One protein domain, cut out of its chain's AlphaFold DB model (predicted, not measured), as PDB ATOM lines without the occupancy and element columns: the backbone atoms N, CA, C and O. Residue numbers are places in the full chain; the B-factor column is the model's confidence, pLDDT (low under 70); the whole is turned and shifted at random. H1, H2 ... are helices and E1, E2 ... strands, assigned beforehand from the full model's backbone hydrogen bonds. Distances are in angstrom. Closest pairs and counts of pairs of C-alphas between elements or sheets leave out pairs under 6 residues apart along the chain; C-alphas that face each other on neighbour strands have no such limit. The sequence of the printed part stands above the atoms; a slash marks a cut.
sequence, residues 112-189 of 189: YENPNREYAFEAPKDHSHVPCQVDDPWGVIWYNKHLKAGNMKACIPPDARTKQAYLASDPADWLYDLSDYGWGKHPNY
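This is residues 112 to 189 of the 189 residues of an uncharacterized protein of Synechococcus sp. MIT S9508 (UniProt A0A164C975). This is a mostly loop-built domain with little regular structure: a small parallel strand pair, E1 and E2, has H1 near E2 towards one end, and H2 sits apart from H1 among the loops of the other half. The 78 printed residues hold E1, H1, E2 and H2 in that order, a mixed class with 21 residues in named elements. It is compact, radius of gyration of the C-alphas 12.3 A, spanning 37 by 26 by 21 A.

E1, residues 127 to 131, and E2, residues 154 to 156, are parallel neighbours at 53 degrees, with N 128 and O 154 2.7 A apart, within hydrogen-bond range. Between them comes H1, residues 143 to 149, giving a strand-helix-strand unit with a right-handed crossover; the closest C-alphas of H1 and E2, Asn 144 and Ala 154, are 5.5 A apart. H2, residues 163 to 168, is apart from E1 and H1. In H1 and H2 every O i to N i+4 pair is within hydrogen-bond range.

E1 measures 9.4 A from C-alpha 127 at (-11.375, -109.747, 69.403), H1 10.0 A, E2 6.7 A, and H2 8.6 A to C-alpha 168 at (-21.837, -93.911, 75.798).

The printed part has no cut; E1 to H1 is a long link. Residues 112 to 118, 141 to 152, 180 and 184 to 189 are under pLDDT 70.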
ATOM      1  N   TYR A 112     -34.699-101.801  82.112       40.72
ATOM      2  CA  TYR A 112     -34.871-102.645  80.928       40.72
ATOM      3  C   TYR A 112     -33.705-103.623  80.835       40.72
ATOM      4  O   TYR A 112     -32.888-103.573  79.917       40.72
ATOM      5  N   GLU A 113     -33.653-104.572  81.773       42.81
ATOM      6  CA  GLU A 113     -33.067-105.869  81.454       42.81
ATOM      7  C   GLU A 113     -33.987-106.509  80.419       42.81
ATOM      8  O   GLU A 113     -35.084-106.967  80.735       42.81
ATOM      9  N   ASN A 114     -33.565-106.508  79.154       43.31
ATOM     10  CA  ASN A 114     -34.190-107.357  78.156       43.31
ATOM     11  C   ASN A 114     -34.011-108.813  78.626       43.31
ATOM     12  O   ASN A 114     -32.890-109.322  78.543       43.31
ATOM     13  N   PRO A 115     -35.066-109.508  79.094       46.66
ATOM     14  CA  PRO A 115     -34.903-110.829  79.696       46.66
ATOM     15  C   PRO A 115     -34.478-111.883  78.663       46.66
ATOM     16  O   PRO A 115     -34.014-112.954  79.037       46.66
ATOM     17  N   ASN A 116     -34.610-111.568  77.368       53.91
ATOM     18  CA  ASN A 116     -34.319-112.443  76.242       53.91
ATOM     19  C   ASN A 116     -33.625-111.661  75.111       53.91
ATOM     20  O   ASN A 116     -34.094-111.739  73.978       53.91
ATOM     21  N   ARG A 117     -32.571-110.866  75.373       55.22
ATOM     22  CA  ARG A 117     -31.810-110.161  74.312       55.22
ATOM     23  C   ARG A 117     -31.153-111.202  73.385       55.22
ATOM     24  O   ARG A 117     -29.974-111.513  73.501       55.22
ATOM     25  N   GLU A 118     -31.935-111.797  72.485       62.66
ATOM     26  CA  GLU A 118     -31.440-112.562  71.352       62.66
ATOM     27  C   GLU A 118     -30.834-111.533  70.415       62.66
ATOM     28  O   GLU A 118     -31.494-110.930  69.569       62.66
ATOM     29  N   TYR A 119     -29.555-111.264  70.647       73.75
ATOM     30  CA  TYR A 119     -28.744-110.544  69.698       73.75
ATOM     31  C   TYR A 119     -28.883-111.177  68.319       73.75
ATOM     32  O   TYR A 119     -28.934-112.402  68.180       73.75
ATOM     33  N   ALA A 120     -28.891-110.337  67.285       76.50
ATOM     34  CA  ALA A 120     -28.950-110.811  65.908       76.50
ATOM     35  C   ALA A 120     -27.779-111.757  65.569       76.50
ATOM     36  O   ALA A 120     -27.883-112.560  64.639       76.50
ATOM     37  N   PHE A 121     -26.675-111.674  66.324       75.56
ATOM     38  CA  PHE A 121     -25.484-112.491  66.152       75.56
ATOM     39  C   PHE A 121     -24.920-112.989  67.491       75.56
ATOM     40  O   PHE A 121     -25.002-112.319  68.518       75.56
ATOM     41  N   GLU A 122     -24.283-114.162  67.459       77.44
ATOM     42  CA  GLU A 122     -23.492-114.675  68.583       77.44
ATOM     43  C   GLU A 122     -22.232-113.815  68.772       77.44
ATOM     44  O   GLU A 122     -21.528-113.510  67.801       77.44
ATOM     45  N   ALA A 123     -21.937-113.443  70.020       79.31
ATOM     46  CA  ALA A 123     -20.761-112.650  70.347       79.31
ATOM     47  C   ALA A 123     -19.463-113.389  69.960       79.31
ATOM     48  O   ALA A 123     -19.302-114.580  70.262       79.31
ATOM     49  N   PRO A 124     -18.498-112.716  69.308       78.88
ATOM     50  CA  PRO A 124     -17.199-113.313  69.047       78.88
ATOM     51  C   PRO A 124     -16.484-113.667  70.353       78.88
ATOM     52  O   PRO A 124     -16.358-112.841  71.251       78.88
ATOM     53  N   LYS A 125     -15.925-114.881  70.426       76.69
ATOM     54  CA  LYS A 125     -15.141-115.334  71.594       76.69
ATOM     55  C   LYS A 125     -13.874-114.516  71.836       76.69
ATOM     56  O   LYS A 125     -13.316-114.544  72.922       76.69
ATOM     57  N   ASP A 126     -13.376-113.869  70.790       78.88
ATOM     58  CA  ASP A 126     -12.070-113.240  70.766       78.88
ATOM     59  C   ASP A 126     -12.071-112.076  69.775       78.88
ATOM     60  O   ASP A 126     -12.432-112.239  68.602       78.88
ATOM     61  N   HIS A 127     -11.569-110.930  70.228       82.50
ATOM     62  CA  HIS A 127     -11.375-109.747  69.403       82.50
ATOM     63  C   HIS A 127      -9.884-109.542  69.104       82.50
ATOM     64  O   HIS A 127      -8.998-109.843  69.906       82.50
ATOM     65  N   SER A 128      -9.597-109.089  67.891       82.00
ATOM     66  CA  SER A 128      -8.288-108.629  67.441       82.00
ATOM     67  C   SER A 128      -8.037-107.208  67.946       82.00
ATOM     68  O   SER A 128      -8.926-106.574  68.493       82.00
ATOM     69  N   HIS A 129      -6.843-106.662  67.711       82.44
ATOM     70  CA  HIS A 129      -6.559-105.243  67.965       82.44
ATOM     71  C   HIS A 129      -6.994-104.322  66.809       82.44
ATOM     72  O   HIS A 129      -6.654-103.139  66.800       82.44
ATOM     73  N   VAL A 130      -7.689-104.862  65.803       83.62
ATOM     74  CA  VAL A 130      -8.044-104.142  64.577       83.62
ATOM     75  C   VAL A 130      -9.465-103.590  64.711       83.62
ATOM     76  O   VAL A 130     -10.378-104.360  65.013       83.62
ATOM     77  N   PRO A 131      -9.685-102.282  64.486       86.12
ATOM     78  CA  PRO A 131     -11.028-101.718  64.494       86.12
ATOM     79  C   PRO A 131     -11.841-102.225  63.301       86.12
ATOM     80  O   PRO A 131     -11.298-102.455  62.216       86.12
ATOM     81  N   CYS A 132     -13.147-102.374  63.495       85.81
ATOM     82  CA  CYS A 132     -14.061-102.681  62.406       85.81
ATOM     83  C   CYS A 132     -14.086-101.547  61.370       85.81
ATOM     84  O   CYS A 132     -13.830-100.379  61.679       85.81
ATOM     85  N   GLN A 133     -14.347-101.913  60.116       83.44
ATOM     86  CA  GLN A 133     -14.414-100.963  59.007       83.44
ATOM     87  C   GLN A 133     -15.684-100.115  59.109       83.44
ATOM     88  O   GLN A 133     -16.690-100.566  59.644       83.44
ATOM     89  N   VAL A 134     -15.657 -98.903  58.554       81.62
ATOM     90  CA  VAL A 134     -16.813 -97.985  58.594       81.62
ATOM     91  C   VAL A 134     -18.035 -98.583  57.885       81.62
ATOM     92  O   VAL A 134     -19.158 -98.378  58.330       81.62
ATOM     93  N   ASP A 135     -17.807 -99.375  56.836       79.50
ATOM     94  CA  ASP A 135     -18.865-100.032  56.057       79.50
ATOM     95  C   ASP A 135     -19.417-101.315  56.719       79.50
ATOM     96  O   ASP A 135     -20.448-101.834  56.299       79.50
ATOM     97  N   ASP A 136     -18.737-101.844  57.743       76.75
ATOM     98  CA  ASP A 136     -19.170-103.001  58.541       76.75
ATOM     99  C   ASP A 136     -18.750-102.780  60.006       76.75
ATOM    100  O   ASP A 136     -17.811-103.422  60.489       76.75
ATOM    101  N   PRO A 137     -19.397-101.830  60.713       82.62
ATOM    102  CA  PRO A 137     -18.936-101.336  62.012       82.62
ATOM    103  C   PRO A 137     -18.972-102.398  63.115       82.62
ATOM    104  O   PRO A 137     -18.264-102.273  64.105       82.62
ATOM    105  N   TRP A 138     -19.734-103.471  62.925       82.44
ATOM    106  CA  TRP A 138     -19.815-104.605  63.849       82.44
ATOM    107  C   TRP A 138     -19.035-105.832  63.364       82.44
ATOM    108  O   TRP A 138     -18.893-106.818  64.088       82.44
ATOM    109  N   GLY A 139     -18.541-105.804  62.126       80.44
ATOM    110  CA  GLY A 139     -17.866-106.926  61.486       80.44
ATOM    111  C   GLY A 139     -18.772-108.119  61.173       80.44
ATOM    112  O   GLY A 139     -18.275-109.144  60.716       80.44
ATOM    113  N   VAL A 140     -20.078-108.058  61.436       75.69
ATOM    114  CA  VAL A 140     -20.984-109.220  61.350       75.69
ATOM    115  C   VAL A 140     -21.444-109.533  59.926       75.69
ATOM    116  O   VAL A 140     -21.863-110.658  59.658       75.69
ATOM    117  N   ILE A 141     -21.345-108.576  58.998       69.31
ATOM    118  CA  ILE A 141     -21.892-108.724  57.643       69.31
ATOM    119  C   ILE A 141     -20.871-109.385  56.711       69.31
ATOM    120  O   ILE A 141     -21.189-110.342  55.998       69.31
ATOM    121  N   TRP A 142     -19.631-108.893  56.708       64.06
ATOM    122  CA  TRP A 142     -18.613-109.304  55.739       64.06
ATOM    123  C   TRP A 142     -17.267-109.625  56.388       64.06
ATOM    124  O   TRP A 142     -16.621-110.613  56.014       64.06
ATOM    125  N   TYR A 143     -16.859-108.826  57.377       62.72
ATOM    126  CA  TYR A 143     -15.499-108.826  57.908       62.72
ATOM    127  C   TYR A 143     -15.204-110.070  58.761       62.72
ATOM    128  O   TYR A 143     -14.252-110.793  58.481       62.72
ATOM    129  N   ASN A 144     -16.063-110.425  59.721       61.50
ATOM    130  CA  ASN A 144     -15.869-111.592  60.594       61.50
ATOM    131  C   ASN A 144     -15.980-112.915  59.822       61.50
ATOM    132  O   ASN A 144     -15.285-113.879  60.148       61.50
ATOM    133  N   LYS A 145     -16.782-112.968  58.748       63.22
ATOM    134  CA  LYS A 145     -16.843-114.133  57.850       63.22
ATOM    135  C   LYS A 145     -15.525-114.331  57.086       63.22
ATOM    136  O   LYS A 145     -15.066-115.465  56.963       63.22
ATOM    137  N   HIS A 146     -14.899-113.246  56.624       60.22
ATOM    138  CA  HIS A 146     -13.582-113.281  55.974       60.22
ATOM    139  C   HIS A 146     -12.442-113.571  56.959       60.22
ATOM    140  O   HIS A 146     -11.562-114.377  56.658       60.22
ATOM    141  N   LEU A 147     -12.471-112.983  58.156       62.19
ATOM    142  CA  LEU A 147     -11.475-113.228  59.201       62.19
ATOM    143  C   LEU A 147     -11.506-114.681  59.689       62.19
ATOM    144  O   LEU A 147     -10.448-115.290  59.837       62.19
ATOM    145  N   LYS A 148     -12.699-115.276  59.835       62.16
ATOM    146  CA  LYS A 148     -12.856-116.699  60.175       62.16
ATOM    147  C   LYS A 148     -12.225-117.615  59.123       62.16
ATOM    148  O   LYS A 148     -11.598-118.604  59.484       62.16
ATOM    149  N   ALA A 149     -12.334-117.271  57.837       62.22
ATOM    150  CA  ALA A 149     -11.673-118.010  56.758       62.22
ATOM    151  C   ALA A 149     -10.135-117.868  56.783       62.22
ATOM    152  O   ALA A 149      -9.431-118.744  56.288       62.22
ATOM    153  N   GLY A 150      -9.618-116.790  57.384       60.97
ATOM    154  CA  GLY A 150      -8.189-116.520  57.560       60.97
ATOM    155  C   GLY A 150      -7.615-116.864  58.940       60.97
ATOM    156  O   GLY A 150      -6.483-116.474  59.211       60.97
ATOM    157  N   ASN A 151      -8.359-117.553  59.818       67.00
ATOM    158  CA  ASN A 151      -7.986-117.813  61.223       67.00
ATOM    159  C   ASN A 151      -7.664-116.546  62.048       67.00
ATOM    160  O   ASN A 151      -6.860-116.589  62.980       67.00
ATOM    161  N   MET A 152      -8.275-115.409  61.720       69.31
ATOM    162  CA  MET A 152      -8.091-114.150  62.441       69.31
ATOM    163  C   MET A 152      -9.246-113.899  63.421       69.31
ATOM    164  O   MET A 152     -10.389-114.282  63.168       69.31
ATOM    165  N   LYS A 153      -8.930-113.254  64.551       82.31
ATOM    166  CA  LYS A 153      -9.907-112.829  65.570       82.31
ATOM    167  C   LYS A 153     -10.813-111.716  65.026       82.31
ATOM    168  O   LYS A 153     -10.396-111.000  64.118       82.31
ATOM    169  N   ALA A 154     -12.010-111.552  65.591       83.62
ATOM    170  CA  ALA A 154     -12.988-110.556  65.138       83.62
ATOM    171  C   ALA A 154     -12.461-109.115  65.261       83.62
ATOM    172  O   ALA A 154     -11.550-108.845  66.041       83.62
ATOM    173  N   CYS A 155     -12.993-108.168  64.494       86.38
ATOM    174  CA  CYS A 155     -12.638-106.755  64.673       86.38
ATOM    175  C   CYS A 155     -13.307-106.150  65.915       86.38
ATOM    176  O   CYS A 155     -14.316-106.663  66.386       86.38
ATOM    177  N   ILE A 156     -12.750-105.057  66.438       88.62
ATOM    178  CA  ILE A 156     -13.331-104.300  67.554       88.62
ATOM    179  C   ILE A 156     -14.381-103.319  67.015       88.62
ATOM    180  O   ILE A 156     -13.999-102.435  66.234       88.62
ATOM    181  N   PRO A 157     -15.658-103.414  67.426       89.69
ATOM    182  CA  PRO A 157     -16.661-102.433  67.035       89.69
ATOM    183  C   PRO A 157     -16.337-101.061  67.644       89.69
ATOM    184  O   PRO A 157     -15.679-100.982  68.688       89.69
ATOM    185  N   PRO A 158     -16.770 -99.957  67.011       89.25
ATOM    186  CA  PRO A 158     -16.476 -98.605  67.483       89.25
ATOM    187  C   PRO A 158     -16.945 -98.387  68.926       89.25
ATOM    188  O   PRO A 158     -16.225 -97.759  69.705       89.25
ATOM    189  N   ASP A 159     -18.068 -99.000  69.292       89.25
ATOM    190  CA  ASP A 159     -18.671 -98.920  70.622       89.25
ATOM    191  C   ASP A 159     -17.811 -99.600  71.693       89.25
ATOM    192  O   ASP A 159     -17.693 -99.111  72.807       89.25
ATOM    193  N   ALA A 160     -17.081-100.665  71.357       87.94
ATOM    194  CA  ALA A 160     -16.214-101.364  72.308       87.94
ATOM    195  C   ALA A 160     -14.767-100.829  72.343       87.94
ATOM    196  O   ALA A 160     -13.928-101.284  73.128       87.94
ATOM    197  N   ARG A 161     -14.445 -99.849  71.487       86.56
ATOM    198  CA  ARG A 161     -13.069 -99.396  71.227       86.56
ATOM    199  C   ARG A 161     -12.414 -98.697  72.412       86.56
ATOM    200  O   ARG A 161     -11.200 -98.774  72.589       86.56
ATOM    201  N   THR A 162     -13.196 -97.961  73.186       87.62
ATOM    202  CA  THR A 162     -12.718 -97.242  74.369       87.62
ATOM    203  C   THR A 162     -13.741 -97.370  75.475       87.62
ATOM    204  O   THR A 162     -14.931 -97.468  75.194       87.62
ATOM    205  N   LYS A 163     -13.300 -97.277  76.732       83.62
ATOM    206  CA  LYS A 163     -14.216 -97.253  77.875       83.62
ATOM    207  C   LYS A 163     -15.296 -96.173  77.739       83.62
ATOM    208  O   LYS A 163     -16.434 -96.405  78.108       83.62
ATOM    209  N   GLN A 164     -14.953 -94.999  77.208       84.88
ATOM    210  CA  GLN A 164     -15.917 -93.912  77.030       84.88
ATOM    211  C   GLN A 164     -16.946 -94.219  75.939       84.88
ATOM    212  O   GLN A 164     -18.122 -93.967  76.150       84.88
ATOM    213  N   ALA A 165     -16.512 -94.769  74.799       86.00
ATOM    214  CA  ALA A 165     -17.422 -95.198  73.736       86.00
ATOM    215  C   ALA A 165     -18.340 -96.321  74.221       86.00
ATOM    216  O   ALA A 165     -19.529 -96.280  73.939       86.00
ATOM    217  N   TYR A 166     -17.797 -97.240  75.025       85.81
ATOM    218  CA  TYR A 166     -18.560 -98.318  75.633       85.81
ATOM    219  C   TYR A 166     -19.667 -97.738  76.495       85.81
ATOM    220  O   TYR A 166     -20.817 -97.948  76.164       85.81
ATOM    221  N   LEU A 167     -19.331 -96.916  77.495       83.06
ATOM    222  CA  LEU A 167     -20.299 -96.294  78.410       83.06
ATOM    223  C   LEU A 167     -21.307 -95.349  77.732       83.06
ATOM    224  O   LEU A 167     -22.349 -95.069  78.310       83.06
ATOM    225  N   ALA A 168     -20.965 -94.798  76.565       84.75
ATOM    226  CA  ALA A 168     -21.837 -93.911  75.798       84.75
ATOM    227  C   ALA A 168     -22.696 -94.655  74.764       84.75
ATOM    228  O   ALA A 168     -23.551 -94.030  74.137       84.75
ATOM    229  N   SER A 169     -22.436 -95.944  74.535       83.44
ATOM    230  CA  SER A 169     -23.176 -96.740  73.563       83.44
ATOM    231  C   SER A 169     -24.542 -97.142  74.112       83.44
ATOM    232  O   SER A 169     -24.721 -97.283  75.322       83.44
ATOM    233  N   ASP A 170     -25.512 -97.328  73.222       83.12
ATOM    234  CA  ASP A 170     -26.815 -97.876  73.585       83.12
ATOM    235  C   ASP A 170     -26.789 -99.401  73.403       83.12
ATOM    236  O   ASP A 170     -26.663 -99.875  72.268       83.12
ATOM    237  N   PRO A 171     -26.941-100.201  74.476       78.81
ATOM    238  CA  PRO A 171     -27.010-101.649  74.346       78.81
ATOM    239  C   PRO A 171     -28.185-102.168  73.509       78.81
ATOM    240  O   PRO A 171     -28.194-103.341  73.134       78.81
ATOM    241  N   ALA A 172     -29.205-101.346  73.234       76.94
ATOM    242  CA  ALA A 172     -30.295-101.696  72.326       76.94
ATOM    243  C   ALA A 172     -29.858-101.726  70.853       76.94
ATOM    244  O   ALA A 172     -30.429-102.492  70.077       76.94
ATOM    245  N   ASP A 173     -28.821-100.968  70.494       81.38
ATOM    246  CA  ASP A 173     -28.280-100.900  69.132       81.38
ATOM    247  C   ASP A 173     -27.184-101.947  68.876       81.38
ATOM    248  O   ASP A 173     -26.641-102.052  67.770       81.38
ATOM    249  N   TRP A 174     -26.849-102.747  69.890       85.38
ATOM    250  CA  TRP A 174     -25.806-103.752  69.781       85.38
ATOM    251  C   TRP A 174     -26.240-104.950  68.934       85.38
ATOM    252  O   TRP A 174     -27.284-105.561  69.158       85.38
ATOM    253  N   LEU A 175     -25.389-105.345  67.981       83.88
ATOM    254  CA  LEU A 175     -25.648-106.516  67.131       83.88
ATOM    255  C   LEU A 175     -25.254-107.847  67.794       83.88
ATOM    256  O   LEU A 175     -25.747-108.896  67.378       83.88
ATOM    257  N   TYR A 176     -24.383-107.803  68.803       82.38
ATOM    258  CA  TYR A 176     -24.016-108.917  69.681       82.38
ATOM    259  C   TYR A 176     -23.607-108.413  71.065       82.38
ATOM    260  O   TYR A 176     -23.311-107.233  71.238       82.38
ATOM    261  N   ASP A 177     -23.571-109.324  72.037       82.50
ATOM    262  CA  ASP A 177     -23.275-108.993  73.429       82.50
ATOM    263  C   ASP A 177     -21.854-108.443  73.629       82.50
ATOM    264  O   ASP A 177     -20.865-109.118  73.327       82.50
ATOM    265  N   LEU A 178     -21.757-107.223  74.167       82.69
ATOM    266  CA  LEU A 178     -20.508-106.567  74.568       82.69
ATOM    267  C   LEU A 178     -20.357-106.454  76.096       82.69
ATOM    268  O   LEU A 178     -19.411-105.825  76.577       82.69
ATOM    269  N   SER A 179     -21.259-107.044  76.883       74.69
ATOM    270  CA  SER A 179     -21.240-106.957  78.352       74.69
ATOM    271  C   SER A 179     -19.949-107.507  78.981       74.69
ATOM    272  O   SER A 179     -19.495-106.978  79.992       74.69
ATOM    273  N   ASP A 180     -19.303-108.492  78.346       68.38
ATOM    274  CA  ASP A 180     -18.050-109.108  78.816       68.38
ATOM    275  C   ASP A 180     -16.807-108.679  78.004       68.38
ATOM    276  O   ASP A 180     -15.771-109.340  77.992       68.38
ATOM    277  N   TYR A 181     -16.864-107.535  77.310       74.56
ATOM    278  CA  TYR A 181     -15.760-107.051  76.461       74.56
ATOM    279  C   TYR A 181     -14.511-106.577  77.251       74.56
ATOM    280  O   TYR A 181     -13.524-106.114  76.681       74.56
ATOM    281  N   GLY A 182     -14.515-106.689  78.584       73.00
ATOM    282  CA  GLY A 182     -13.381-106.334  79.449       73.00
ATOM    283  C   GLY A 182     -13.428-104.923  80.048       73.00
ATOM    284  O   GLY A 182     -12.520-104.548  80.790       73.00
ATOM    285  N   TRP A 183     -14.490-104.150  79.790       74.56
ATOM    286  CA  TRP A 183     -14.728-102.845  80.429       74.56
ATOM    287  C   TRP A 183     -15.597-102.923  81.698       74.56
ATOM    288  O   TRP A 183     -15.799-101.900  82.357       74.56
ATOM    289  N   GLY A 184     -16.033-104.129  82.072       67.56
ATOM    290  CA  GLY A 184     -17.022-104.376  83.123       67.56
ATOM    291  C   GLY A 184     -18.451-104.345  82.577       67.56
ATOM    292  O   GLY A 184     -18.642-104.147  81.383       67.56
ATOM    293  N   LYS A 185     -19.442-104.528  83.456       67.31
ATOM    294  CA  LYS A 185     -20.863-104.447  83.088       67.31
ATOM    295  C   LYS A 185     -21.186-103.022  82.618       67.31
ATOM    296  O   LYS A 185     -20.819-102.057  83.295       67.31
ATOM    297  N   HIS A 186     -21.819-102.890  81.457       65.75
ATOM    298  CA  HIS A 186     -22.300-101.600  80.966       65.75
ATOM    299  C   HIS A 186     -23.378-101.052  81.922       65.75
ATOM    300  O   HIS A 186     -24.176-101.850  82.399       65.75
ATOM    301  N   PRO A 187     -23.437 -99.736  82.207       63.97
ATOM    302  CA  PRO A 187     -24.416 -99.160  83.139       63.97
ATOM    303  C   PRO A 187     -25.866 -99.484  82.770       63.97
ATOM    304  O   PRO A 187     -26.678 -99.746  83.641       63.97
ATOM    305  N   ASN A 188     -26.146 -99.530  81.466       59.16
ATOM    306  CA  ASN A 188     -27.468 -99.836  80.911       59.16
ATOM    307  C   ASN A 188     -27.679-101.356  80.679       59.16
ATOM    308  O   ASN A 188     -28.391-101.740  79.745       59.16
ATOM    309  N   TYR A 189     -26.965-102.219  81.417       54.91
ATOM    310  CA  TYR A 189     -26.974-103.684  81.281       54.91
ATOM    311  C   TYR A 189     -26.974-104.381  82.633       54.91
ATOM    312  O   TYR A 189     -26.380-103.871  83.611       54.91
TER     313      TYR A 189